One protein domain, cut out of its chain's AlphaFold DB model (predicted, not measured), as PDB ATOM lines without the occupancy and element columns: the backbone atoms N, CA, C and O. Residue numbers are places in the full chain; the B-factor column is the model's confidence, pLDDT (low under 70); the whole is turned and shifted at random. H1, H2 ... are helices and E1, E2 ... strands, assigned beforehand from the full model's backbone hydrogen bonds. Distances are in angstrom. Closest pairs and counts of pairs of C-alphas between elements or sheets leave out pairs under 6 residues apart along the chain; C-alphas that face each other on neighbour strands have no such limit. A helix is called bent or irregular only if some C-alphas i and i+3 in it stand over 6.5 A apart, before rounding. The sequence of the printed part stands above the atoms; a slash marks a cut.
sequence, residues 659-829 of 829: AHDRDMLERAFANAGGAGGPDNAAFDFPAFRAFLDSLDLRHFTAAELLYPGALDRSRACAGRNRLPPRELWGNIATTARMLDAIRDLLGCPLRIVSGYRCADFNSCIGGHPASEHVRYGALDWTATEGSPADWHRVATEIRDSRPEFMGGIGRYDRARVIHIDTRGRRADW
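Overview. This is residues 659 to 829 of the 829 residues of the protein "N-acetylmuramoyl-L-alanine amidase" of Paracoccus seriniphilus (UniProt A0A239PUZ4). A small, strongly twisted sheet of four strands has two helices, H6 and H8, over one face, while the short helices H1 to H5 and their loops lie beyond its E1 edge and round the beginning of H6. H1 and H2 are the elements farthest from the middle of the domain, and near the chain's end residues 827 to 828 make a short parallel pairing with residues 808 to 809 of E3, the strand at the other edge. The printed part has 171 residues with eight named helices and four named strands, in the order H1 H2 H3 H4 H5 H6 E1 H7 E2 H8 E3 E4, and its class is mixed, helices and strands. The sheet's order is E1 - E2 - E4 - E3, all antiparallel. The whole is compact, with a radius of gyration of the C-alphas of 15.4 A and spans of 42 by 34 by 29 A.

Along the chain. The strands are E1, residues 750 to 754, E2, residues 778 to 783 and 16.5 A long, E3, residues 808 to 812, and E4, residues 817 to 821. E2 begins at C-alpha 778 (-31.942, 14.072, -27.585). H6, residues 726 to 746, is 30.9 A long, and H8, residues 788 to 801, is 19.6 A. H1, residues 659 to 670, is 16.4 A long from C-alpha 659 (-19.438, 33.636, -42.164). H3 is residues 685 to 693, 12.2 A long; H2 is 678 to 681, H4 702 to 705, H5 710 to 713 and H7 759 to 764. H6 is irregular, with C-alphas 727 and 730 7.2 A apart, and has a kink of 38 degrees near residue 733; H5 is only just irregular, with C-alphas 710 and 713 6.7 A apart.

Arrangement. E1 and E2 pair through N 751 and O 782, 2.8 A; E2 and E4 through N 781 and O 818, 2.8 A; the hairpin E3 and E4 through N 819 and O 810, 2.8 A. H6 lies over E2 and E4 at a height of 8.4 A. H8, on the same face, lies over E4 at 9.2 A, along the strands at 7 degrees on the local plane. E2, H8 and E3 form a split strand-helix-strand unit, two strands running the same way with E4 between them, its crossover right-handed. H6, with residues 738 to 746 alone, touches H8, closest at C-alphas 742 and 795, 6.1 A. H3 only just touches H6, with 3 pairs of C-alphas within 8 A, closest at 688 and 729, 7.7 A. H3 also only just touches H4, with 3 such pairs, closest at C-alphas 689 and 702, 5.8 A. H4 and H5 only graze the sheet. H1 is close to H4 but not clearly touching, at C-alphas 661 and 703, 6.2 A. H2 and H7 touch no helix. Every O i to N i+4 pair is within hydrogen-bond range in H1, H3, H7 and H8; H6 has 11 of 17, and H2, H4 and H5 are too short for one.

Size, cuts and confidence. The C-alphas farthest apart, those of Ala 675 and Ser 801, are 43.7 A apart. The printed part has no cut. The links H5 to H6 and H7 to E2 are long. The mean pLDDT of the printed part is 73.1, with 64 residues under 70, among them 659 to 682 and 707 to 719.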
ATOM      1  N   ALA A 659     -19.177  32.330 -42.770       36.84
ATOM      2  CA  ALA A 659     -19.438  33.636 -42.164       36.84
ATOM      3  C   ALA A 659     -20.936  33.878 -41.886       36.84
ATOM      4  O   ALA A 659     -21.275  34.622 -40.965       36.84
ATOM      5  N   HIS A 660     -21.825  33.216 -42.635       41.66
ATOM      6  CA  HIS A 660     -23.275  33.340 -42.500       41.66
ATOM      7  C   HIS A 660     -23.818  32.534 -41.311       41.66
ATOM      8  O   HIS A 660     -24.642  33.044 -40.558       41.66
ATOM      9  N   ASP A 661     -23.290  31.329 -41.069       42.75
ATOM     10  CA  ASP A 661     -23.665  30.504 -39.908       42.75
ATOM     11  C   ASP A 661     -23.327  31.206 -38.583       42.75
ATOM     12  O   ASP A 661     -24.107  31.182 -37.630       42.75
ATOM     13  N   ARG A 662     -22.179  31.895 -38.539       45.25
ATOM     14  CA  ARG A 662     -21.750  32.695 -37.387       45.25
ATOM     15  C   ARG A 662     -22.674  33.892 -37.145       45.25
ATOM     16  O   ARG A 662     -23.088  34.110 -36.013       45.25
ATOM     17  N   ASP A 663     -23.019  34.636 -38.191       47.06
ATOM     18  CA  ASP A 663     -23.922  35.792 -38.129       47.06
ATOM     19  C   ASP A 663     -25.361  35.373 -37.759       47.06
ATOM     20  O   ASP A 663     -26.035  36.066 -36.998       47.06
ATOM     21  N   MET A 664     -25.821  34.194 -38.196       49.50
ATOM     22  CA  MET A 664     -27.132  33.665 -37.809       49.50
ATOM     23  C   MET A 664     -27.174  33.206 -36.345       49.50
ATOM     24  O   MET A 664     -28.140  33.502 -35.641       49.50
ATOM     25  N   LEU A 665     -26.110  32.555 -35.858       49.84
ATOM     26  CA  LEU A 665     -25.963  32.184 -34.448       49.84
ATOM     27  C   LEU A 665     -25.850  33.435 -33.558       49.84
ATOM     28  O   LEU A 665     -26.593  33.556 -32.586       49.84
ATOM     29  N   GLU A 666     -25.020  34.419 -33.923       48.59
ATOM     30  CA  GLU A 666     -24.890  35.697 -33.203       48.59
ATOM     31  C   GLU A 666     -26.232  36.466 -33.141       48.59
ATOM     32  O   GLU A 666     -26.591  36.996 -32.085       48.59
ATOM     33  N   ARG A 667     -27.038  36.459 -34.216       47.84
ATOM     34  CA  ARG A 667     -28.387  37.072 -34.252       47.84
ATOM     35  C   ARG A 667     -29.447  36.289 -33.479       47.84
ATOM     36  O   ARG A 667     -30.322  36.905 -32.865       47.84
ATOM     37  N   ALA A 668     -29.393  34.956 -33.498       45.84
ATOM     38  CA  ALA A 668     -30.293  34.106 -32.721       45.84
ATOM     39  C   ALA A 668     -30.112  34.340 -31.211       45.84
ATOM     40  O   ALA A 668     -31.103  34.398 -30.485       45.84
ATOM     41  N   PHE A 669     -28.877  34.586 -30.757       46.53
ATOM     42  CA  PHE A 669     -28.585  34.963 -29.370       46.53
ATOM     43  C   PHE A 669     -28.878  36.440 -29.055       46.53
ATOM     44  O   PHE A 669     -29.336  36.742 -27.955       46.53
ATOM     45  N   ALA A 670     -28.683  37.367 -30.000       42.12
ATOM     46  CA  ALA A 670     -28.968  38.793 -29.792       42.12
ATOM     47  C   ALA A 670     -30.470  39.103 -29.614       42.12
ATOM     48  O   ALA A 670     -30.834  40.007 -28.862       42.12
ATOM     49  N   ASN A 671     -31.352  38.332 -30.261       38.34
ATOM     50  CA  ASN A 671     -32.807  38.518 -30.194       38.34
ATOM     51  C   ASN A 671     -33.484  37.841 -28.981       38.34
ATOM     52  O   ASN A 671     -34.689  38.010 -28.797       38.34
ATOM     53  N   ALA A 672     -32.738  37.110 -28.140       39.28
ATOM     54  CA  ALA A 672     -33.257  36.420 -26.949       39.28
ATOM     55  C   ALA A 672     -33.339  37.305 -25.679       39.28
ATOM     56  O   ALA A 672     -33.690  36.823 -24.605       39.28
ATOM     57  N   GLY A 673     -33.062  38.611 -25.776       36.19
ATOM     58  CA  GLY A 673     -33.500  39.592 -24.770       36.19
ATOM     59  C   GLY A 673     -32.812  39.560 -23.395       36.19
ATOM     60  O   GLY A 673     -33.318  40.166 -22.454       36.19
ATOM     61  N   GLY A 674     -31.649  38.932 -23.256       33.25
ATOM     62  CA  GLY A 674     -30.826  39.019 -22.051       33.25
ATOM     63  C   GLY A 674     -29.410  38.586 -22.379       33.25
ATOM     64  O   GLY A 674     -29.234  37.615 -23.105       33.25
ATOM     65  N   ALA A 675     -28.409  39.334 -21.910       36.16
ATOM     66  CA  ALA A 675     -26.997  39.052 -22.140       36.16
ATOM     67  C   ALA A 675     -26.723  37.547 -22.016       36.16
ATOM     68  O   ALA A 675     -26.880  36.988 -20.930       36.16
ATOM     69  N   GLY A 676     -26.342  36.903 -23.128       40.12
ATOM     70  CA  GLY A 676     -25.837  35.540 -23.094       40.12
ATOM     71  C   GLY A 676     -24.803  35.478 -21.981       40.12
ATOM     72  O   GLY A 676     -23.846  36.256 -21.983       40.12
ATOM     73  N   GLY A 677     -25.059  34.644 -20.973       42.31
ATOM     74  CA  GLY A 677     -24.144  34.513 -19.848       42.31
ATOM     75  C   GLY A 677     -22.721  34.216 -20.351       42.31
ATOM     76  O   GLY A 677     -22.563  33.726 -21.473       42.31
ATOM     77  N   PRO A 678     -21.683  34.487 -19.540       43.91
ATOM     78  CA  PRO A 678     -20.270  34.414 -19.943       43.91
ATOM     79  C   PRO A 678     -19.868  33.106 -20.650       43.91
ATOM     80  O   PRO A 678     -18.946  33.109 -21.462       43.91
ATOM     81  N   ASP A 679     -20.597  32.015 -20.414       50.09
ATOM     82  CA  ASP A 679     -20.349  30.702 -21.016       50.09
ATOM     83  C   ASP A 679     -20.693  30.616 -22.518       50.09
ATOM     84  O   ASP A 679     -20.025  29.883 -23.242       50.09
ATOM     85  N   ASN A 680     -21.665  31.385 -23.034       58.50
ATOM     86  CA  ASN A 680     -21.972  31.386 -24.478       58.50
ATOM     87  C   ASN A 680     -20.888  32.127 -25.283       58.50
ATOM     88  O   ASN A 680     -20.591  31.756 -26.415       58.50
ATOM     89  N   ALA A 681     -20.265  33.149 -24.684       54.75
ATOM     90  CA  ALA A 681     -19.150  33.882 -25.286       54.75
ATOM     91  C   ALA A 681     -17.851  33.052 -25.345       54.75
ATOM     92  O   ALA A 681     -16.951  33.374 -26.116       54.75
ATOM     93  N   ALA A 682     -17.759  31.988 -24.540       60.94
ATOM     94  CA  ALA A 682     -16.623  31.072 -24.486       60.94
ATOM     95  C   ALA A 682     -16.795  29.818 -25.372       60.94
ATOM     96  O   ALA A 682     -15.922  28.947 -25.364       60.94
ATOM     97  N   PHE A 683     -17.898  29.696 -26.123       73.81
ATOM     98  CA  PHE A 683     -18.160  28.527 -26.964       73.81
ATOM     99  C   PHE A 683     -17.225  28.476 -28.186       73.81
ATOM    100  O   PHE A 683     -17.151  29.406 -28.991       73.81
ATOM    101  N   ASP A 684     -16.518  27.357 -28.344       78.38
ATOM    102  CA  ASP A 684     -15.535  27.128 -29.409       78.38
ATOM    103  C   ASP A 684     -16.220  26.595 -30.684       78.38
ATOM    104  O   ASP A 684     -16.232  25.392 -30.961       78.38
ATOM    105  N   PHE A 685     -16.830  27.504 -31.455       73.06
ATOM    106  CA  PHE A 685     -17.540  27.169 -32.699       73.06
ATOM    107  C   PHE A 685     -16.681  26.415 -33.730       73.06
ATOM    108  O   PHE A 685     -17.177  25.430 -34.284       73.06
ATOM    109  N   PRO A 686     -15.418  26.806 -34.003       73.25
ATOM    110  CA  PRO A 686     -14.565  26.053 -34.919       73.25
ATOM    111  C   PRO A 686     -14.338  24.605 -34.471       73.25
ATOM    112  O   PRO A 686     -14.411  23.698 -35.299       73.25
ATOM    113  N   ALA A 687     -14.108  24.365 -33.174       76.38
ATOM    114  CA  ALA A 687     -13.945  23.003 -32.676       76.38
ATOM    115  C   ALA A 687     -15.246  22.195 -32.729       76.38
ATOM    116  O   ALA A 687     -15.197  21.000 -33.019       76.38
ATOM    117  N   PHE A 688     -16.403  22.822 -32.490       80.25
ATOM    118  CA  PHE A 688     -17.695  22.143 -32.612       80.25
ATOM    119  C   PHE A 688     -18.004  21.756 -34.062       80.25
ATOM    120  O   PHE A 688     -18.448  20.642 -34.332       80.25
ATOM    121  N   ARG A 689     -17.705  22.648 -35.014       72.62
ATOM    122  CA  ARG A 689     -17.824  22.350 -36.444       72.62
ATOM    123  C   ARG A 689     -16.927  21.183 -36.846       72.62
ATOM    124  O   ARG A 689     -17.417  20.246 -37.456       72.62
ATOM    125  N   ALA A 690     -15.656  21.195 -36.442       73.50
ATOM    126  CA  ALA A 690     -14.738  20.088 -36.722       73.50
ATOM    127  C   ALA A 690     -15.219  18.757 -36.110       73.50
ATOM    128  O   ALA A 690     -15.050  17.698 -36.712       73.50
ATOM    129  N   PHE A 691     -15.839  18.807 -34.926       86.25
ATOM    130  CA  PHE A 691     -16.494  17.647 -34.329       86.25
ATOM    131  C   PHE A 691     -17.652  17.136 -35.201       86.25
ATOM    132  O   PHE A 691     -17.701  15.940 -35.479       86.25
ATOM    133  N   LEU A 692     -18.547  18.001 -35.681       79.38
ATOM    134  CA  LEU A 692     -19.660  17.569 -36.532       79.38
ATOM    135  C   LEU A 692     -19.232  17.107 -37.922       79.38
ATOM    136  O   LEU A 692     -19.763  16.111 -38.403       79.38
ATOM    137  N   ASP A 693     -18.239  17.752 -38.527       73.69
ATOM    138  CA  ASP A 693     -17.653  17.300 -39.792       73.69
ATOM    139  C   ASP A 693     -17.099  15.865 -39.642       73.69
ATOM    140  O   ASP A 693     -17.201  15.054 -40.558       73.69
ATOM    141  N   SER A 694     -16.593  15.498 -38.453       80.12
ATOM    142  CA  SER A 694     -16.151  14.124 -38.157       80.12
ATOM    143  C   SER A 694     -17.288  13.098 -38.048       80.12
ATOM    144  O   SER A 694     -17.037  11.890 -38.078       80.12
ATOM    145  N   LEU A 695     -18.539  13.549 -37.917       82.00
ATOM    146  CA  LEU A 695     -19.698  12.664 -37.860       82.00
ATOM    147  C   LEU A 695     -20.179  12.199 -39.237       82.00
ATOM    148  O   LEU A 695     -20.945  11.235 -39.253       82.00
ATOM    149  N   ASP A 696     -19.707  12.822 -40.323       77.69
ATOM    150  CA  ASP A 696     -20.070  12.528 -41.721       77.69
ATOM    151  C   ASP A 696     -21.589  12.612 -41.983       77.69
ATOM    152  O   ASP A 696     -22.194  11.743 -42.610       77.69
ATOM    153  N   LEU A 697     -22.234  13.648 -41.430       72.12
ATOM    154  CA  LEU A 697     -23.664  13.901 -41.635       72.12
ATOM    155  C   LEU A 697     -23.904  14.460 -43.040       72.12
ATOM    156  O   LEU A 697     -23.196  15.364 -43.487       72.12
ATOM    157  N   ARG A 698     -24.932  13.960 -43.729       62.47
ATOM    158  CA  ARG A 698     -25.245  14.372 -45.106       62.47
ATOM    159  C   ARG A 698     -26.144  15.593 -45.179       62.47
ATOM    160  O   ARG A 698     -26.110  16.314 -46.178       62.47
ATOM    161  N   HIS A 699     -26.981  15.798 -44.166       60.88
ATOM    162  CA  HIS A 699     -28.104  16.722 -44.265       60.88
ATOM    163  C   HIS A 699     -28.135  17.831 -43.220       60.88
ATOM    164  O   HIS A 699     -28.871  18.796 -43.420       60.88
ATOM    165  N   PHE A 700     -27.378  17.708 -42.130       69.56
ATOM    166  CA  PHE A 700     -27.449  18.636 -41.001       69.56
ATOM    167  C   PHE A 700     -26.133  19.364 -40.766       69.56
ATOM    168  O   PHE A 700     -25.060  18.764 -40.742       69.56
ATOM    169  N   THR A 701     -26.239  20.671 -40.546       67.56
ATOM    170  CA  THR A 701     -25.115  21.558 -40.238       67.56
ATOM    171  C   THR A 701     -24.941  21.781 -38.733       67.56
ATOM    172  O   THR A 701     -25.814  21.480 -37.913       67.56
ATOM    173  N   ALA A 702     -23.812  22.389 -38.357       66.50
ATOM    174  CA  ALA A 702     -23.550  22.792 -36.977       66.50
ATOM    175  C   ALA A 702     -24.555  23.804 -36.425       66.50
ATOM    176  O   ALA A 702     -24.910  23.727 -35.251       66.50
ATOM    177  N   ALA A 703     -25.043  24.717 -37.262       63.19
ATOM    178  CA  ALA A 703     -26.029  25.705 -36.850       63.19
ATOM    179  C   ALA A 703     -27.385  25.057 -36.517       63.19
ATOM    180  O   ALA A 703     -28.023  25.443 -35.539       63.19
ATOM    181  N   GLU A 704     -27.799  24.036 -37.272       68.62
ATOM    182  CA  GLU A 704     -29.061  23.322 -37.034       68.62
ATOM    183  C   GLU A 704     -29.028  22.503 -35.737       68.62
ATOM    184  O   GLU A 704     -29.994  22.511 -34.977       68.62
ATOM    185  N   LEU A 705     -27.902  21.847 -35.435       78.50
ATOM    186  CA  LEU A 705     -27.749  21.030 -34.221       78.50
ATOM    187  C   LEU A 705     -27.508  21.848 -32.941       78.50
ATOM    188  O   LEU A 705     -27.690  21.327 -31.837       78.50
ATOM    189  N   LEU A 706     -27.116  23.120 -33.068       73.69
ATOM    190  CA  LEU A 706     -26.986  24.069 -31.953       73.69
ATOM    191  C   LEU A 706     -28.241  24.920 -31.737       73.69
ATOM    192  O   LEU A 706     -28.232  25.812 -30.885       73.69
ATOM    193  N   TYR A 707     -29.315  24.666 -32.488       69.00
ATOM    194  CA  TYR A 707     -30.532  25.459 -32.401       69.00
ATOM    195  C   TYR A 707     -31.145  25.387 -30.982       69.00
ATOM    196  O   TYR A 707     -31.503  24.297 -30.522       69.00
ATOM    197  N   PRO A 708     -31.300  26.525 -30.270       56.31
ATOM    198  CA  PRO A 708     -31.742  26.542 -28.868       56.31
ATOM    199  C   PRO A 708     -33.242  26.242 -28.691       56.31
ATOM    200  O   PRO A 708     -33.690  25.997 -27.569       56.31
ATOM    201  N   GLY A 709     -34.002  26.217 -29.792       56.66
ATOM    202  CA  GLY A 709     -35.409  25.830 -29.857       56.66
ATOM    203  C   GLY A 709     -36.420  26.983 -29.814       56.66
ATOM    204  O   GLY A 709     -36.122  28.089 -29.370       56.66
ATOM    205  N   ALA A 710     -37.655  26.716 -30.261       47.72
ATOM    206  CA  ALA A 710     -38.766  27.686 -30.301       47.72
ATOM    207  C   ALA A 710     -39.323  28.069 -28.909       47.72
ATOM    208  O   ALA A 710     -40.147  28.975 -28.784       47.72
ATOM    209  N   LEU A 711     -38.862  27.395 -27.849       47.88
ATOM    210  CA  LEU A 711     -39.343  27.563 -26.474       47.88
ATOM    211  C   LEU A 711     -38.642  28.663 -25.680       47.88
ATOM    212  O   LEU A 711     -39.096  29.015 -24.591       47.88
ATOM    213  N   ASP A 712     -37.618  29.292 -26.252       46.19
ATOM    214  CA  ASP A 712     -36.938  30.440 -25.643       46.19
ATOM    215  C   ASP A 712     -37.776  31.741 -25.712       46.19
ATOM    216  O   ASP A 712     -37.286  32.831 -25.436       46.19
ATOM    217  N   ARG A 713     -39.063  31.658 -26.091       41.56
ATOM    218  CA  ARG A 713     -40.006  32.797 -26.170       41.56
ATOM    219  C   ARG A 713     -41.165  32.744 -25.182       41.56
ATOM    220  O   ARG A 713     -41.977  33.671 -25.146       41.56
ATOM    221  N   SER A 714     -41.238  31.713 -24.338       49.69
ATOM    222  CA  SER A 714     -42.016  31.810 -23.102       49.69
ATOM    223  C   SER A 714     -41.552  33.076 -22.372       49.69
ATOM    224  O   SER A 714     -40.395  33.145 -21.957       49.69
ATOM    225  N   ARG A 715     -42.417  34.094 -22.226       52.72
ATOM    226  CA  ARG A 715     -42.045  35.391 -21.610       52.72
ATOM    227  C   ARG A 715     -41.376  35.238 -20.229       52.72
ATOM    228  O   ARG A 715     -40.728  36.175 -19.781       52.72
ATOM    229  N   ALA A 716     -41.531  34.088 -19.560       62.25
ATOM    230  CA  ALA A 716     -40.944  33.784 -18.256       62.25
ATOM    231  C   ALA A 716     -39.561  33.091 -18.301       62.25
ATOM    232  O   ALA A 716     -38.777  33.254 -17.362       62.25
ATOM    233  N   CYS A 717     -39.253  32.330 -19.361       65.69
ATOM    234  CA  CYS A 717     -38.025  31.524 -19.476       65.69
ATOM    235  C   CYS A 717     -37.073  31.980 -20.588       65.69
ATOM    236  O   CYS A 717     -35.992  31.407 -20.715       65.69
ATOM    237  N   ALA A 718     -37.457  33.004 -21.354       64.25
ATOM    238  CA  ALA A 718     -36.657  33.566 -22.434       64.25
ATOM    239  C   ALA A 718     -35.252  33.992 -21.980       64.25
ATOM    240  O   ALA A 718     -35.090  34.631 -20.936       64.25
ATOM    241  N   GLY A 719     -34.242  33.626 -22.770       65.00
ATOM    242  CA  GLY A 719     -32.838  33.977 -22.559       65.00
ATOM    243  C   GLY A 719     -32.136  33.145 -21.483       65.00
ATOM    244  O   GLY A 719     -31.009  33.467 -21.101       65.00
ATOM    245  N   ARG A 720     -32.776  32.086 -20.964       75.06
ATOM    246  CA  ARG A 720     -32.176  31.208 -19.941       75.06
ATOM    247  C   ARG A 720     -31.417  30.021 -20.526       75.06
ATOM    248  O   ARG A 720     -30.619  29.424 -19.801       75.06
ATOM    249  N   ASN A 721     -31.653  29.658 -21.791       81.38
ATOM    250  CA  ASN A 721     -30.953  28.532 -22.409       81.38
ATOM    251  C   ASN A 721     -29.492  28.886 -22.755       81.38
ATOM    252  O   ASN A 721     -29.130  30.051 -22.929       81.38
ATOM    253  N   ARG A 722     -28.624  27.871 -22.831       78.00
ATOM    254  CA  ARG A 722     -27.189  28.014 -23.147       78.00
ATOM    255  C   ARG A 722     -26.751  26.969 -24.164       78.00
ATOM    256  O   ARG A 722     -27.445  25.977 -24.338       78.00
ATOM    257  N   LEU A 723     -25.603  27.182 -24.807       82.06
ATOM    258  CA  LEU A 723     -24.994  26.200 -25.713       82.06
ATOM    259  C   LEU A 723     -24.445  24.975 -24.946       82.06
ATOM    260  O   LEU A 723     -24.103  25.098 -23.764       82.06
ATOM    261  N   PRO A 724     -24.360  23.793 -25.590       86.94
ATOM    262  CA  PRO A 724     -23.883  22.571 -24.949       86.94
ATOM    263  C   PRO A 724     -22.397  22.684 -24.578       86.94
ATOM    264  O   PRO A 724     -21.573  23.007 -25.437       86.94
ATOM    265  N   PRO A 725     -22.008  22.387 -23.329       87.94
ATOM    266  CA  PRO A 725     -20.605  22.374 -22.943       87.94
ATOM    267  C   PRO A 725     -19.834  21.261 -23.679       87.94
ATOM    268  O   PRO A 725     -20.409  20.248 -24.092       87.94
ATOM    269  N   ARG A 726     -18.521  21.455 -23.870       85.94
ATOM    270  CA  ARG A 726     -17.669  20.627 -24.751       85.94
ATOM    271  C   ARG A 726     -17.662  19.147 -24.382       85.94
ATOM    272  O   ARG A 726     -17.622  18.287 -25.257       85.94
ATOM    273  N   GLU A 727     -17.734  18.851 -23.094       90.38
ATOM    274  CA  GLU A 727     -17.811  17.502 -22.540       90.38
ATOM    275  C   GLU A 727     -19.068  16.726 -22.965       90.38
ATOM    276  O   GLU A 727     -19.051  15.499 -22.920       90.38
ATOM    277  N   LEU A 728     -20.134  17.405 -23.411       91.50
ATOM    278  CA  LEU A 728     -21.378  16.768 -23.859       91.50
ATOM    279  C   LEU A 728     -21.463  16.580 -25.376       91.50
ATOM    280  O   LEU A 728     -22.373  15.900 -25.841       91.50
ATOM    281  N   TRP A 729     -20.544  17.142 -26.169       92.06
ATOM    282  CA  TRP A 729     -20.639  17.090 -27.636       92.06
ATOM    283  C   TRP A 729     -20.708  15.658 -28.168       92.06
ATOM    284  O   TRP A 729     -21.523  15.372 -29.033       92.06
ATOM    285  N   GLY A 730     -19.931  14.733 -27.599       90.38
ATOM    286  CA  GLY A 730     -19.939  13.331 -28.025       90.38
ATOM    287  C   GLY A 730     -21.300  12.639 -27.887       90.38
ATOM    288  O   GLY A 730     -21.574  11.699 -28.629       90.38
ATOM    289  N   ASN A 731     -22.171  13.120 -26.996       93.25
ATOM    290  CA  ASN A 731     -23.456  12.482 -26.711       93.25
ATOM    291  C   ASN A 731     -24.471  12.661 -27.846       93.25
ATOM    292  O   ASN A 731     -25.314  11.789 -28.040       93.25
ATOM    293  N   ILE A 732     -24.376  13.745 -28.629       93.62
ATOM    294  CA  ILE A 732     -25.330  13.997 -29.719       93.62
ATOM    295  C   ILE A 732     -25.025  13.162 -30.961       93.62
ATOM    296  O   ILE A 732     -25.875  13.038 -31.837       93.62
ATOM    297  N   ALA A 733     -23.822  12.587 -31.060       92.88
ATOM    298  CA  ALA A 733     -23.317  11.996 -32.295       92.88
ATOM    299  C   ALA A 733     -24.245  10.919 -32.872       92.88
ATOM    300  O   ALA A 733     -24.571  10.930 -34.061       92.88
ATOM    301  N   THR A 734     -24.695  10.005 -32.018       93.62
ATOM    302  CA  THR A 734     -25.543   8.882 -32.419       93.62
ATOM    303  C   THR A 734     -26.960   9.344 -32.760       93.62
ATOM    304  O   THR A 734     -27.489   8.960 -33.800       93.62
ATOM    305  N   THR A 735     -27.543  10.240 -31.958       96.00
ATOM    306  CA  THR A 735     -28.873  10.824 -32.212       96.00
ATOM    307  C   THR A 735     -28.890  11.688 -33.479       96.00
ATOM    308  O   THR A 735     -29.848  11.640 -34.245       96.00
ATOM    309  N   ALA A 736     -27.812  12.422 -33.768       92.19
ATOM    310  CA  ALA A 736     -27.671  13.199 -34.998       92.19
ATOM    311  C   ALA A 736     -27.581  12.298 -36.241       92.19
ATOM    312  O   ALA A 736     -28.227  12.580 -37.246       92.19
ATOM    313  N   ARG A 737     -26.845  11.179 -36.168       92.75
ATOM    314  CA  ARG A 737     -26.799  10.172 -37.247       92.75
ATOM    315  C   ARG A 737     -28.135   9.465 -37.446       92.75
ATOM    316  O   ARG A 737     -28.494   9.154 -38.580       92.75
ATOM    317  N   MET A 738     -28.870   9.227 -36.360       94.81
ATOM    318  CA  MET A 738     -30.233   8.706 -36.425       94.81
ATOM    319  C   MET A 738     -31.145   9.689 -37.162       94.81
ATOM    320  O   MET A 738     -31.841   9.289 -38.090       94.81
ATOM    321  N   LEU A 739     -31.091  10.980 -36.817       92.88
ATOM    322  CA  LEU A 739     -31.880  12.014 -37.488       92.88
ATOM    323  C   LEU A 739     -31.494  12.190 -38.968       92.88
ATOM    324  O   LEU A 739     -32.375  12.374 -39.805       92.88
ATOM    325  N   ASP A 740     -30.202  12.092 -39.306       82.19
ATOM    326  CA  ASP A 740     -29.701  12.103 -40.691       82.19
ATOM    327  C   ASP A 740     -30.311  10.952 -41.503       82.19
ATOM    328  O   ASP A 740     -30.910  11.189 -42.549       82.19
ATOM    329  N   ALA A 741     -30.289   9.729 -40.963       72.75
ATOM    330  CA  ALA A 741     -30.888   8.558 -41.604       72.75
ATOM    331  C   ALA A 741     -32.423   8.641 -41.714       72.75
ATOM    332  O   ALA A 741     -32.993   8.196 -42.711       72.75
ATOM    333  N   ILE A 742     -33.098   9.233 -40.722       76.69
ATOM    334  CA  ILE A 742     -34.537   9.529 -40.788       76.69
ATOM    335  C   ILE A 742     -34.824  10.509 -41.931       76.69
ATOM    336  O   ILE A 742     -35.779  10.303 -42.678       76.69
ATOM    337  N   ARG A 743     -33.992  11.544 -42.110       69.12
ATOM    338  CA  ARG A 743     -34.151  12.523 -43.194       69.12
ATOM    339  C   ARG A 743     -33.948  11.902 -44.573       69.12
ATOM    340  O   ARG A 743     -34.704  12.229 -45.484       69.12
ATOM    341  N   ASP A 744     -32.989  10.993 -44.726       58.97
ATOM    342  CA  ASP A 744     -32.831  10.239 -45.974       58.97
ATOM    343  C   ASP A 744     -34.064   9.404 -46.306       58.97
ATOM    344  O   ASP A 744     -34.508   9.398 -47.453       58.97
ATOM    345  N   LEU A 745     -34.605   8.688 -45.313       50.31
ATOM    346  CA  LEU A 745     -35.723   7.773 -45.527       50.31
ATOM    347  C   LEU A 745     -37.048   8.518 -45.741       50.31
ATOM    348  O   LEU A 745     -37.853   8.097 -46.567       50.31
ATOM    349  N   LEU A 746     -37.258   9.642 -45.049       49.38
ATOM    350  CA  LEU A 746     -38.416  10.513 -45.271       49.38
ATOM    351  C   LEU A 746     -38.331  11.299 -46.583       49.38
ATOM    352  O   LEU A 746     -39.363  11.723 -47.093       49.38
ATOM    353  N   GLY A 747     -37.127  11.545 -47.109       42.97
ATOM    354  CA  GLY A 747     -36.928  12.264 -48.369       42.97
ATOM    355  C   GLY A 747     -37.369  13.735 -48.353       42.97
ATOM    356  O   GLY A 747     -37.347  14.387 -49.396       42.97
ATOM    357  N   CYS A 748     -37.735  14.280 -47.188       43.47
ATOM    358  CA  CYS A 748     -38.181  15.658 -47.009       43.47
ATOM    359  C   CYS A 748     -37.356  16.385 -45.925       43.47
ATOM    360  O   CYS A 748     -36.739  15.743 -45.070       43.47
ATOM    361  N   PRO A 749     -37.278  17.728 -45.953       51.38
ATOM    362  CA  PRO A 749     -36.581  18.492 -44.921       51.38
ATOM    363  C   PRO A 749     -37.123  18.243 -43.505       51.38
ATOM    364  O   PRO A 749     -38.330  18.296 -43.266       51.38
ATOM    365  N   LEU A 750     -36.210  18.052 -42.547       69.56
ATOM    366  CA  LEU A 750     -36.536  18.014 -41.118       69.56
ATOM    367  C   LEU A 750     -36.078  19.303 -40.446       69.56
ATOM    368  O   LEU A 750     -35.049  19.872 -40.812       69.56
ATOM    369  N   ARG A 751     -36.812  19.729 -39.425       70.69
ATOM    370  CA  ARG A 751     -36.488  20.889 -38.598       70.69
ATOM    371  C   ARG A 751     -36.315  20.463 -37.151       70.69
ATOM    372  O   ARG A 751     -37.242  19.908 -36.568       70.69
ATOM    373  N   ILE A 752     -35.166  20.789 -36.562       78.81
ATOM    374  CA  ILE A 752     -34.924  20.611 -35.128       78.81
ATOM    375  C   ILE A 752     -35.671  21.716 -34.373       78.81
ATOM    376  O   ILE A 752     -35.458  22.908 -34.595       78.81
ATOM    377  N   VAL A 753     -36.578  21.304 -33.498       74.38
ATOM    378  CA  VAL A 753     -37.411  22.164 -32.651       74.38
ATOM    379  C   VAL A 753     -36.772  22.350 -31.277       74.38
ATOM    380  O   VAL A 753     -36.924  23.414 -30.678       74.38
ATOM    381  N   SER A 754     -36.034  21.352 -30.784       79.56
ATOM    382  CA  SER A 754     -35.276  21.440 -29.534       79.56
ATOM    383  C   SER A 754     -34.076  20.495 -29.555       79.56
ATOM    384  O   SER A 754     -34.223  19.315 -29.858       79.56
ATOM    385  N   GLY A 755     -32.894  21.014 -29.216       85.81
ATOM    386  CA  GLY A 755     -31.670  20.234 -29.030       85.81
ATOM    387  C   GLY A 755     -31.233  20.220 -27.566       85.81
ATOM    388  O   GLY A 755     -31.928  19.686 -26.706       85.81
ATOM    389  N   TYR A 756     -30.084  20.822 -27.262       88.62
ATOM    390  CA  TYR A 756     -29.601  20.935 -25.884       88.62
ATOM    391  C   TYR A 756     -30.465  21.873 -25.025       88.62
ATOM    392  O   TYR A 756     -30.883  22.949 -25.467       88.62
ATOM    393  N   ARG A 757     -30.671  21.490 -23.761       86.94
ATOM    394  CA  ARG A 757     -31.303  22.326 -22.732       86.94
ATOM    395  C   ARG A 757     -30.385  22.405 -21.520       86.94
ATOM    396  O   ARG A 757     -30.147  21.392 -20.868       86.94
ATOM    397  N   CYS A 758     -29.890  23.592 -21.172       85.56
ATOM    398  CA  CYS A 758     -29.146  23.737 -19.917       85.56
ATOM    399  C   CYS A 758     -30.066  23.464 -18.708       85.56
ATOM    400  O   CYS A 758     -31.287  23.606 -18.804       85.56
ATOM    401  N   ALA A 759     -29.495  23.086 -17.559       86.62
ATOM    402  CA  ALA A 759     -30.272  22.724 -16.369       86.62
ATOM    403  C   ALA A 759     -31.250  23.832 -15.925       86.62
ATOM    404  O   ALA A 759     -32.404  23.542 -15.610       86.62
ATOM    405  N   ASP A 760     -30.812  25.095 -15.975       83.12
ATOM    406  CA  ASP A 760     -31.620  26.262 -15.602       83.12
ATOM    407  C   ASP A 760     -32.835  26.444 -16.523       83.12
ATOM    408  O   ASP A 760     -33.948  26.695 -16.055       83.12
ATOM    409  N   PHE A 761     -32.640  26.299 -17.836       82.94
ATOM    410  CA  PHE A 761     -33.722  26.389 -18.814       82.94
ATOM    411  C   PHE A 761     -34.671  25.198 -18.705       82.94
ATOM    412  O   PHE A 761     -35.881  25.396 -18.621       82.94
ATOM    413  N   ASN A 762     -34.127  23.981 -18.620       85.06
ATOM    414  CA  ASN A 762     -34.903  22.754 -18.468       85.06
ATOM    415  C   ASN A 762     -35.793  22.806 -17.219       85.06
ATOM    416  O   ASN A 762     -36.981  22.521 -17.307       85.06
ATOM    417  N   SER A 763     -35.257  23.260 -16.081       84.12
ATOM    418  CA  SER A 763     -36.053  23.455 -14.865       84.12
ATOM    419  C   SER A 763     -37.105  24.558 -15.019       84.12
ATOM    420  O   SER A 763     -38.179  24.438 -14.434       84.12
ATOM    421  N   CYS A 764     -36.821  25.625 -15.773       81.19
ATOM    422  CA  CYS A 764     -37.764  26.727 -15.983       81.19
ATOM    423  C   CYS A 764     -39.000  26.286 -16.777       81.19
ATOM    424  O   CYS A 764     -40.112  26.697 -16.452       81.19
ATOM    425  N   ILE A 765     -38.811  25.422 -17.779       74.50
ATOM    426  CA  ILE A 765     -39.900  24.868 -18.596       74.50
ATOM    427  C   ILE A 765     -40.561  23.627 -17.971       74.50
ATOM    428  O   ILE A 765     -41.373  22.985 -18.625       74.50
ATOM    429  N   GLY A 766     -40.216  23.271 -16.726       78.25
ATOM    430  CA  GLY A 766     -40.788  22.112 -16.031       78.25
ATOM    431  C   GLY A 766     -40.230  20.751 -16.464       78.25
ATOM    432  O   GLY A 766     -40.784  19.727 -16.085       78.25
ATOM    433  N   GLY A 767     -39.133  20.719 -17.223       78.75
ATOM    434  CA  GLY A 767     -38.514  19.483 -17.694       78.75
ATOM    435  C   GLY A 767     -37.854  18.673 -16.575       78.75
ATOM    436  O   GLY A 767     -37.258  19.214 -15.638       78.75
ATOM    437  N   HIS A 768     -37.900  17.345 -16.701       81.25
ATOM    438  CA  HIS A 768     -37.303  16.439 -15.722       81.25
ATOM    439  C   HIS A 768     -35.760  16.590 -15.671       81.25
ATOM    440  O   HIS A 768     -35.122  16.652 -16.727       81.25
ATOM    441  N   PRO A 769     -35.109  16.591 -14.486       78.50
ATOM    442  CA  PRO A 769     -33.650  16.753 -14.367       78.50
ATOM    443  C   PRO A 769     -32.823  15.671 -15.077       78.50
ATOM    444  O   PRO A 769     -31.673  15.900 -15.435       78.50
ATOM    445  N   ALA A 770     -33.408  14.487 -15.275       83.19
ATOM    446  CA  ALA A 770     -32.794  13.375 -16.004       83.19
ATOM    447  C   ALA A 770     -33.133  13.355 -17.510       83.19
ATOM    448  O   ALA A 770     -32.962  12.320 -18.146       83.19
ATOM    449  N   SER A 771     -33.652  14.456 -18.066       86.25
ATOM    450  CA  SER A 771     -33.944  14.565 -19.498       86.25
ATOM    451  C   SER A 771     -32.675  14.404 -20.340       86.25
ATOM    452  O   SER A 771     -31.633  14.992 -20.044       86.25
ATOM    453  N   GLU A 772     -32.774  13.651 -21.435       93.12
ATOM    454  CA  GLU A 772     -31.665  13.460 -22.376       93.12
ATOM    455  C   GLU A 772     -31.310  14.755 -23.135       93.12
ATOM    456  O   GLU A 772     -30.174  14.919 -23.581       93.12
ATOM    457  N   HIS A 773     -32.202  15.755 -23.168       90.88
ATOM    458  CA  HIS A 773     -31.869  17.098 -23.659       90.88
ATOM    459  C   HIS A 773     -30.815  17.806 -22.792       90.88
ATOM    460  O   HIS A 773     -29.985  18.544 -23.323       90.88
ATOM    461  N   VAL A 774     -30.791  17.548 -21.475       91.06
ATOM    462  CA  VAL A 774     -29.774  18.092 -20.547       91.06
ATOM    463  C   VAL A 774     -28.421  17.407 -20.734       91.06
ATOM    464  O   VAL A 774     -27.379  17.959 -20.394       91.06
ATOM    465  N   ARG A 775     -28.414  16.209 -21.323       92.50
ATOM    466  CA  ARG A 775     -27.201  15.450 -21.654       92.50
ATOM    467  C   ARG A 775     -26.722  15.674 -23.083       92.50
ATOM    468  O   ARG A 775     -25.700  15.110 -23.458       92.50
ATOM    469  N   TYR A 776     -27.444  16.484 -23.858       92.50
ATOM    470  CA  TYR A 776     -27.262  16.640 -25.299       92.50
ATOM    471  C   TYR A 776     -27.342  15.310 -26.069       92.50
ATOM    472  O   TYR A 776     -26.616  15.094 -27.029       92.50
ATOM    473  N   GLY A 777     -28.214  14.404 -25.622       92.81
ATOM    474  CA  GLY A 777     -28.457  13.099 -26.244       92.81
ATOM    475  C   GLY A 777     -29.791  13.000 -26.990       92.81
ATOM    476  O   GLY A 777     -30.086  11.944 -27.546       92.81
ATOM    477  N   ALA A 778     -30.594  14.067 -27.014       93.94
ATOM    478  CA  ALA A 778     -31.942  14.072 -27.585       93.94
ATOM    479  C   ALA A 778     -32.176  15.217 -28.577       93.94
ATOM    480  O   ALA A 778     -31.581  16.292 -28.454       93.94
ATOM    481  N   LEU A 779     -33.080  14.973 -29.528       93.38
ATOM    482  CA  LEU A 779     -33.555  15.933 -30.517       93.38
ATOM    483  C   LEU A 779     -35.077  15.844 -30.632       93.38
ATOM    484  O   LEU A 779     -35.626  14.778 -30.898       93.38
ATOM    485  N   ASP A 780     -35.732  16.992 -30.518       89.62
ATOM    486  CA  ASP A 780     -37.124  17.161 -30.914       89.62
ATOM    487  C   ASP A 780     -37.142  17.735 -32.322       89.62
ATOM    488  O   ASP A 780     -36.459  18.727 -32.598       89.62
ATOM    489  N   TRP A 781     -37.924  17.146 -33.215       87.56
ATOM    490  CA  TRP A 781     -37.951  17.538 -34.614       87.56
ATOM    491  C   TRP A 781     -39.344  17.431 -35.227       87.56
ATOM    492  O   TRP A 781     -40.258  16.803 -34.698       87.56
ATOM    493  N   THR A 782     -39.508  18.094 -36.362       79.25
ATOM    494  CA  THR A 782     -40.718  18.063 -37.183       79.25
ATOM    495  C   THR A 782     -40.318  17.959 -38.652       79.25
ATOM    496  O   THR A 782     -39.187  18.310 -38.999       79.25
ATOM    497  N   ALA A 783     -41.207  17.476 -39.516       55.84
ATOM    498  CA  ALA A 783     -40.959  17.413 -40.954       55.84
ATOM    499  C   ALA A 783     -41.945  18.283 -41.731       55.84
ATOM    500  O   ALA A 783     -43.027  18.640 -41.261       55.84
ATOM    501  N   THR A 784     -41.556  18.628 -42.951       44.62
ATOM    502  CA  THR A 784     -42.355  19.455 -43.858       44.62
ATOM    503  C   THR A 784     -43.531  18.720 -44.501       44.62
ATOM    504  O   THR A 784     -44.500  19.354 -44.927       44.62
ATOM    505  N   GLU A 785     -43.449  17.393 -44.571       42.59
ATOM    506  CA  GLU A 785     -44.396  16.498 -45.240       42.59
ATOM    507  C   GLU A 785     -44.698  15.300 -44.337       42.59
ATOM    508  O   GLU A 785     -43.845  14.909 -43.546       42.59
ATOM    509  N   GLY A 786     -45.891  14.711 -44.444       44.53
ATOM    510  CA  GLY A 786     -46.337  13.598 -43.595       44.53
ATOM    511  C   GLY A 786     -46.981  14.032 -42.272       44.53
ATOM    512  O   GLY A 786     -47.009  15.212 -41.907       44.53
ATOM    513  N   SER A 787     -47.564  13.068 -41.567       65.81
ATOM    514  CA  SER A 787     -48.150  13.242 -40.236       65.81
ATOM    515  C   SER A 787     -47.167  12.828 -39.131       65.81
ATOM    516  O   SER A 787     -46.250  12.049 -39.386       65.81
ATOM    517  N   PRO A 788     -47.364  13.260 -37.870       72.94
ATOM    518  CA  PRO A 788     -46.581  12.739 -36.748       72.94
ATOM    519  C   PRO A 788     -46.630  11.207 -36.626       72.94
ATOM    520  O   PRO A 788     -45.658  10.600 -36.188       72.94
ATOM    521  N   ALA A 789     -47.712  10.557 -37.066       66.25
ATOM    522  CA  ALA A 789     -47.772   9.099 -37.135       66.25
ATOM    523  C   ALA A 789     -46.790   8.529 -38.177       66.25
ATOM    524  O   ALA A 789     -46.080   7.565 -37.887       66.25
ATOM    525  N   ASP A 790     -46.679   9.157 -39.352       57.72
ATOM    526  CA  ASP A 790     -45.716   8.767 -40.392       57.72
ATOM    527  C   ASP A 790     -44.275   8.948 -39.924       57.72
ATOM    528  O   ASP A 790     -43.430   8.076 -40.122       57.72
ATOM    529  N   TRP A 791     -44.001  10.068 -39.260       81.81
ATOM    530  CA  TRP A 791     -42.677  10.399 -38.741       81.81
ATOM    531  C   TRP A 791     -42.259   9.457 -37.623       81.81
ATOM    532  O   TRP A 791     -41.135   8.967 -37.627       81.81
ATOM    533  N   HIS A 792     -43.177   9.163 -36.703       88.38
ATOM    534  CA  HIS A 792     -42.968   8.188 -35.643       88.38
ATOM    535  C   HIS A 792     -42.680   6.799 -36.217       88.38
ATOM    536  O   HIS A 792     -41.744   6.133 -35.776       88.38
ATOM    537  N   ARG A 793     -43.436   6.374 -37.239       76.38
ATOM    538  CA  ARG A 793     -43.200   5.106 -37.939       76.38
ATOM    539  C   ARG A 793     -41.793   5.052 -38.534       76.38
ATOM    540  O   ARG A 793     -41.088   4.076 -38.299       76.38
ATOM    541  N   VAL A 794     -41.359   6.096 -39.242       64.19
ATOM    542  CA  VAL A 794     -40.014   6.131 -39.841       64.19
ATOM    543  C   VAL A 794     -38.914   6.213 -38.781       64.19
ATOM    544  O   VAL A 794     -37.905   5.520 -38.888       64.19
ATOM    545  N   ALA A 795     -39.108   6.997 -37.720       83.56
ATOM    546  CA  ALA A 795     -38.177   7.050 -36.595       83.56
ATOM    547  C   ALA A 795     -38.016   5.674 -35.934       83.56
ATOM    548  O   ALA A 795     -36.897   5.261 -35.631       83.56
ATOM    549  N   THR A 796     -39.129   4.955 -35.770       85.94
ATOM    550  CA  THR A 796     -39.159   3.593 -35.230       85.94
ATOM    551  C   THR A 796     -38.454   2.623 -36.169       85.94
ATOM    552  O   THR A 796     -37.619   1.846 -35.718       85.94
ATOM    553  N   GLU A 797     -38.709   2.707 -37.477       74.69
ATOM    554  CA  GLU A 797     -38.035   1.875 -38.478       74.69
ATOM    555  C   GLU A 797     -36.517   2.090 -38.462       74.69
ATOM    556  O   GLU A 797     -35.753   1.123 -38.436       74.69
ATOM    557  N   ILE A 798     -36.061   3.345 -38.422       83.44
ATOM    558  CA  ILE A 798     -34.633   3.661 -38.354       83.44
ATOM    559  C   ILE A 798     -34.024   3.155 -37.046       83.44
ATOM    560  O   ILE A 798     -33.004   2.463 -37.101       83.44
ATOM    561  N   ARG A 799     -34.652   3.428 -35.894       91.75
ATOM    562  CA  ARG A 799     -34.201   2.923 -34.586       91.75
ATOM    563  C   ARG A 799     -34.042   1.408 -34.591       91.75
ATOM    564  O   ARG A 799     -33.053   0.877 -34.093       91.75
ATOM    565  N   ASP A 800     -35.023   0.715 -35.146       83.62
ATOM    566  CA  ASP A 800     -35.103  -0.737 -35.078       83.62
ATOM    567  C   ASP A 800     -34.216  -1.415 -36.129       83.62
ATOM    568  O   ASP A 800     -33.825  -2.570 -35.953       83.62
ATOM    569  N   SER A 801     -33.816  -0.682 -37.172       69.31
ATOM    570  CA  SER A 801     -32.876  -1.157 -38.192       69.31
ATOM    571  C   SER A 801     -31.422  -1.257 -37.712       69.31
ATOM    572  O   SER A 801     -30.631  -1.957 -38.347       69.31
ATOM    573  N   ARG A 802     -31.046  -0.559 -36.629       80.06
ATOM    574  CA  ARG A 802     -29.646  -0.371 -36.218       80.06
ATOM    575  C   ARG A 802     -29.477  -0.344 -34.691       80.06
ATOM    576  O   ARG A 802     -29.986   0.572 -34.048       80.06
ATOM    577  N   PRO A 803     -28.746  -1.300 -34.081       79.75
ATOM    578  CA  PRO A 803     -28.578  -1.380 -32.625       79.75
ATOM    579  C   PRO A 803     -27.983  -0.124 -31.978       79.75
ATOM    580  O   PRO A 803     -28.275   0.168 -30.820       79.75
ATOM    581  N   GLU A 804     -27.158   0.621 -32.711       86.38
ATOM    582  CA  GLU A 804     -26.568   1.871 -32.244       86.38
ATOM    583  C   GLU A 804     -27.609   2.969 -31.987       86.38
ATOM    584  O   GLU A 804     -27.370   3.827 -31.150       86.38
ATOM    585  N   PHE A 805     -28.782   2.929 -32.627       93.44
ATOM    586  CA  PHE A 805     -29.840   3.934 -32.455       93.44
ATOM    587  C   PHE A 805     -30.789   3.636 -31.291       93.44
ATOM    588  O   PHE A 805     -31.807   4.303 -31.129       93.44
ATOM    589  N   MET A 806     -30.476   2.647 -30.453       90.44
ATOM    590  CA  MET A 806     -31.331   2.247 -29.341       90.44
ATOM    591  C   MET A 806     -31.568   3.398 -28.345       90.44
ATOM    592  O   MET A 806     -30.656   3.843 -27.647       90.44
ATOM    593  N   GLY A 807     -32.826   3.821 -28.217       92.75
ATOM    594  CA  GLY A 807     -33.249   4.889 -27.315       92.75
ATOM    595  C   GLY A 807     -34.750   5.166 -27.388       92.75
ATOM    596  O   GLY A 807     -35.520   4.313 -27.846       92.75
ATOM    597  N   GLY A 808     -35.167   6.325 -26.881       94.69
ATOM    598  CA  GLY A 808     -36.572   6.713 -26.802       94.69
ATOM    599  C   GLY A 808     -37.115   7.372 -28.071       94.69
ATOM    600  O   GLY A 808     -36.381   8.081 -28.760       94.69
ATOM    601  N   ILE A 809     -38.400   7.151 -28.372       96.44
ATOM    602  CA  ILE A 809     -39.154   7.891 -29.395       96.44
ATOM    603  C   ILE A 809     -40.465   8.387 -28.776       96.44
ATOM    604  O   ILE A 809     -41.268   7.594 -28.303       96.44
ATOM    605  N   GLY A 810     -40.686   9.700 -28.783       93.00
ATOM    606  CA  GLY A 810     -41.928  10.310 -28.290       93.00
ATOM    607  C   GLY A 810     -42.740  10.927 -29.426       93.00
ATOM    608  O   GLY A 810     -42.161  11.599 -30.285       93.00
ATOM    609  N   ARG A 811     -44.066  10.742 -29.447       91.38
ATOM    610  CA  ARG A 811     -44.960  11.318 -30.468       91.38
ATOM    611  C   ARG A 811     -45.914  12.351 -29.879       91.38
ATOM    612  O   ARG A 811     -46.896  12.023 -29.222       91.38
ATOM    613  N   TYR A 812     -45.710  13.613 -30.247       80.12
ATOM    614  CA  TYR A 812     -46.546  14.724 -29.799       80.12
ATOM    615  C   TYR A 812     -47.441  15.224 -30.938       80.12
ATOM    616  O   TYR A 812     -47.119  16.192 -31.632       80.12
ATOM    617  N   ASP A 813     -48.593  14.573 -31.133       69.44
ATOM    618  CA  ASP A 813     -49.499  14.840 -32.264       69.44
ATOM    619  C   ASP A 813     -49.978  16.302 -32.319       69.44
ATOM    620  O   ASP A 813     -49.980  16.919 -33.385       69.44
ATOM    621  N   ARG A 814     -50.343  16.886 -31.165       67.25
ATOM    622  CA  ARG A 814     -50.844  18.274 -31.088       67.25
ATOM    623  C   ARG A 814     -49.778  19.306 -31.447       67.25
ATOM    624  O   ARG A 814     -50.083  20.290 -32.111       67.25
ATOM    625  N   ALA A 815     -48.544  19.073 -31.007       60.56
ATOM    626  CA  ALA A 815     -47.404  19.941 -31.284       60.56
ATOM    627  C   ALA A 815     -46.793  19.688 -32.671       60.56
ATOM    628  O   ALA A 815     -45.986  20.487 -33.138       60.56
ATOM    629  N   ARG A 816     -47.168  18.577 -33.322       78.69
ATOM    630  CA  ARG A 816     -46.523  18.039 -34.526       78.69
ATOM    631  C   ARG A 816     -45.008  17.924 -34.358       78.69
ATOM    632  O   ARG A 816     -44.241  18.442 -35.170       78.69
ATOM    633  N   VAL A 817     -44.591  17.242 -33.299       83.19
ATOM    634  CA  VAL A 817     -43.181  17.021 -32.964       83.19
ATOM    635  C   VAL A 817     -42.948  15.544 -32.672       83.19
ATOM    636  O   VAL A 817     -43.781  14.896 -32.039       83.19
ATOM    637  N   ILE A 818     -41.803  15.034 -33.119       91.12
ATOM    638  CA  ILE A 818     -41.243  13.751 -32.699       91.12
ATOM    639  C   ILE A 818     -40.015  14.015 -31.843       91.12
ATOM    640  O   ILE A 818     -39.135  14.783 -32.227       91.12
ATOM    641  N   HIS A 819     -39.958  13.352 -30.699       95.81
ATOM    642  CA  HIS A 819     -38.760  13.254 -29.882       95.81
ATOM    643  C   HIS A 819     -37.976  12.009 -30.271       95.81
ATOM    644  O   HIS A 819     -38.569  10.946 -30.451       95.81
ATOM    645  N   ILE A 820     -36.654  12.128 -30.356       96.94
ATOM    646  CA  ILE A 820     -35.739  10.988 -30.434       96.94
ATOM    647  C   ILE A 820     -34.562  11.179 -29.479       96.94
ATOM    648  O   ILE A 820     -34.038  12.282 -29.318       96.94
ATOM    649  N   ASP A 821     -34.085  10.081 -28.913       96.25
ATOM    650  CA  ASP A 821     -32.818  10.016 -28.194       96.25
ATOM    651  C   ASP A 821     -32.159   8.649 -28.393       96.25
ATOM    652  O   ASP A 821     -32.783   7.706 -28.874       96.25
ATOM    653  N   THR A 822     -30.892   8.532 -27.996       94.31
ATOM    654  CA  THR A 822     -30.120   7.283 -28.101       94.31
ATOM    655  C   THR A 822     -29.587   6.833 -26.737       94.31
ATOM    656  O   THR A 822     -28.428   6.452 -26.580       94.31
ATOM    657  N   ARG A 823     -30.449   6.864 -25.702       89.94
ATOM    658  CA  ARG A 823     -30.095   6.574 -24.293       89.94
ATOM    659  C   ARG A 823     -29.742   5.112 -23.975       89.94
ATOM    660  O   ARG A 823     -29.577   4.756 -22.807       89.94
ATOM    661  N   GLY A 824     -29.690   4.236 -24.977       88.94
ATOM    662  CA  GLY A 824     -29.316   2.828 -24.829       88.94
ATOM    663  C   GLY A 824     -30.415   1.921 -24.266       88.94
ATOM    664  O   GLY A 824     -30.138   0.777 -23.910       88.94
ATOM    665  N   ARG A 825     -31.662   2.394 -24.173       89.31
ATOM    666  CA  ARG A 825     -32.838   1.566 -23.851       89.31
ATOM    667  C   ARG A 825     -34.074   2.088 -24.577       89.31
ATOM    668  O   ARG A 825     -34.265   3.301 -24.635       89.31
ATOM    669  N   ARG A 826     -34.902   1.180 -25.101       89.88
ATOM    670  CA  ARG A 826     -36.143   1.533 -25.806       89.88
ATOM    671  C   ARG A 826     -37.190   2.082 -24.838       89.88
ATOM    672  O   ARG A 826     -37.356   1.548 -23.742       89.88
ATOM    673  N   ALA A 827     -37.880   3.129 -25.267       88.62
ATOM    674  CA  ALA A 827     -39.062   3.678 -24.622       88.62
ATOM    675  C   ALA A 827     -39.880   4.419 -25.686       88.62
ATOM    676  O   ALA A 827     -39.309   5.227 -26.409       88.62
ATOM    677  N   ASP A 828     -41.177   4.146 -25.776       88.94
ATOM    678  CA  ASP A 828     -42.092   4.825 -26.699       88.94
ATOM    679  C   ASP A 828     -43.205   5.490 -25.884       88.94
ATOM    680  O   ASP A 828     -43.683   4.876 -24.923       88.94
ATOM    681  N   TRP A 829     -43.581   6.729 -26.214       83.50
ATOM    682  CA  TRP A 829     -44.657   7.458 -25.523       83.50
ATOM    683  C   TRP A 829     -45.418   8.439 -26.416       83.50
ATOM    684  O   TRP A 829     -44.827   8.984 -27.381       83.50
TER     685      TRP A 829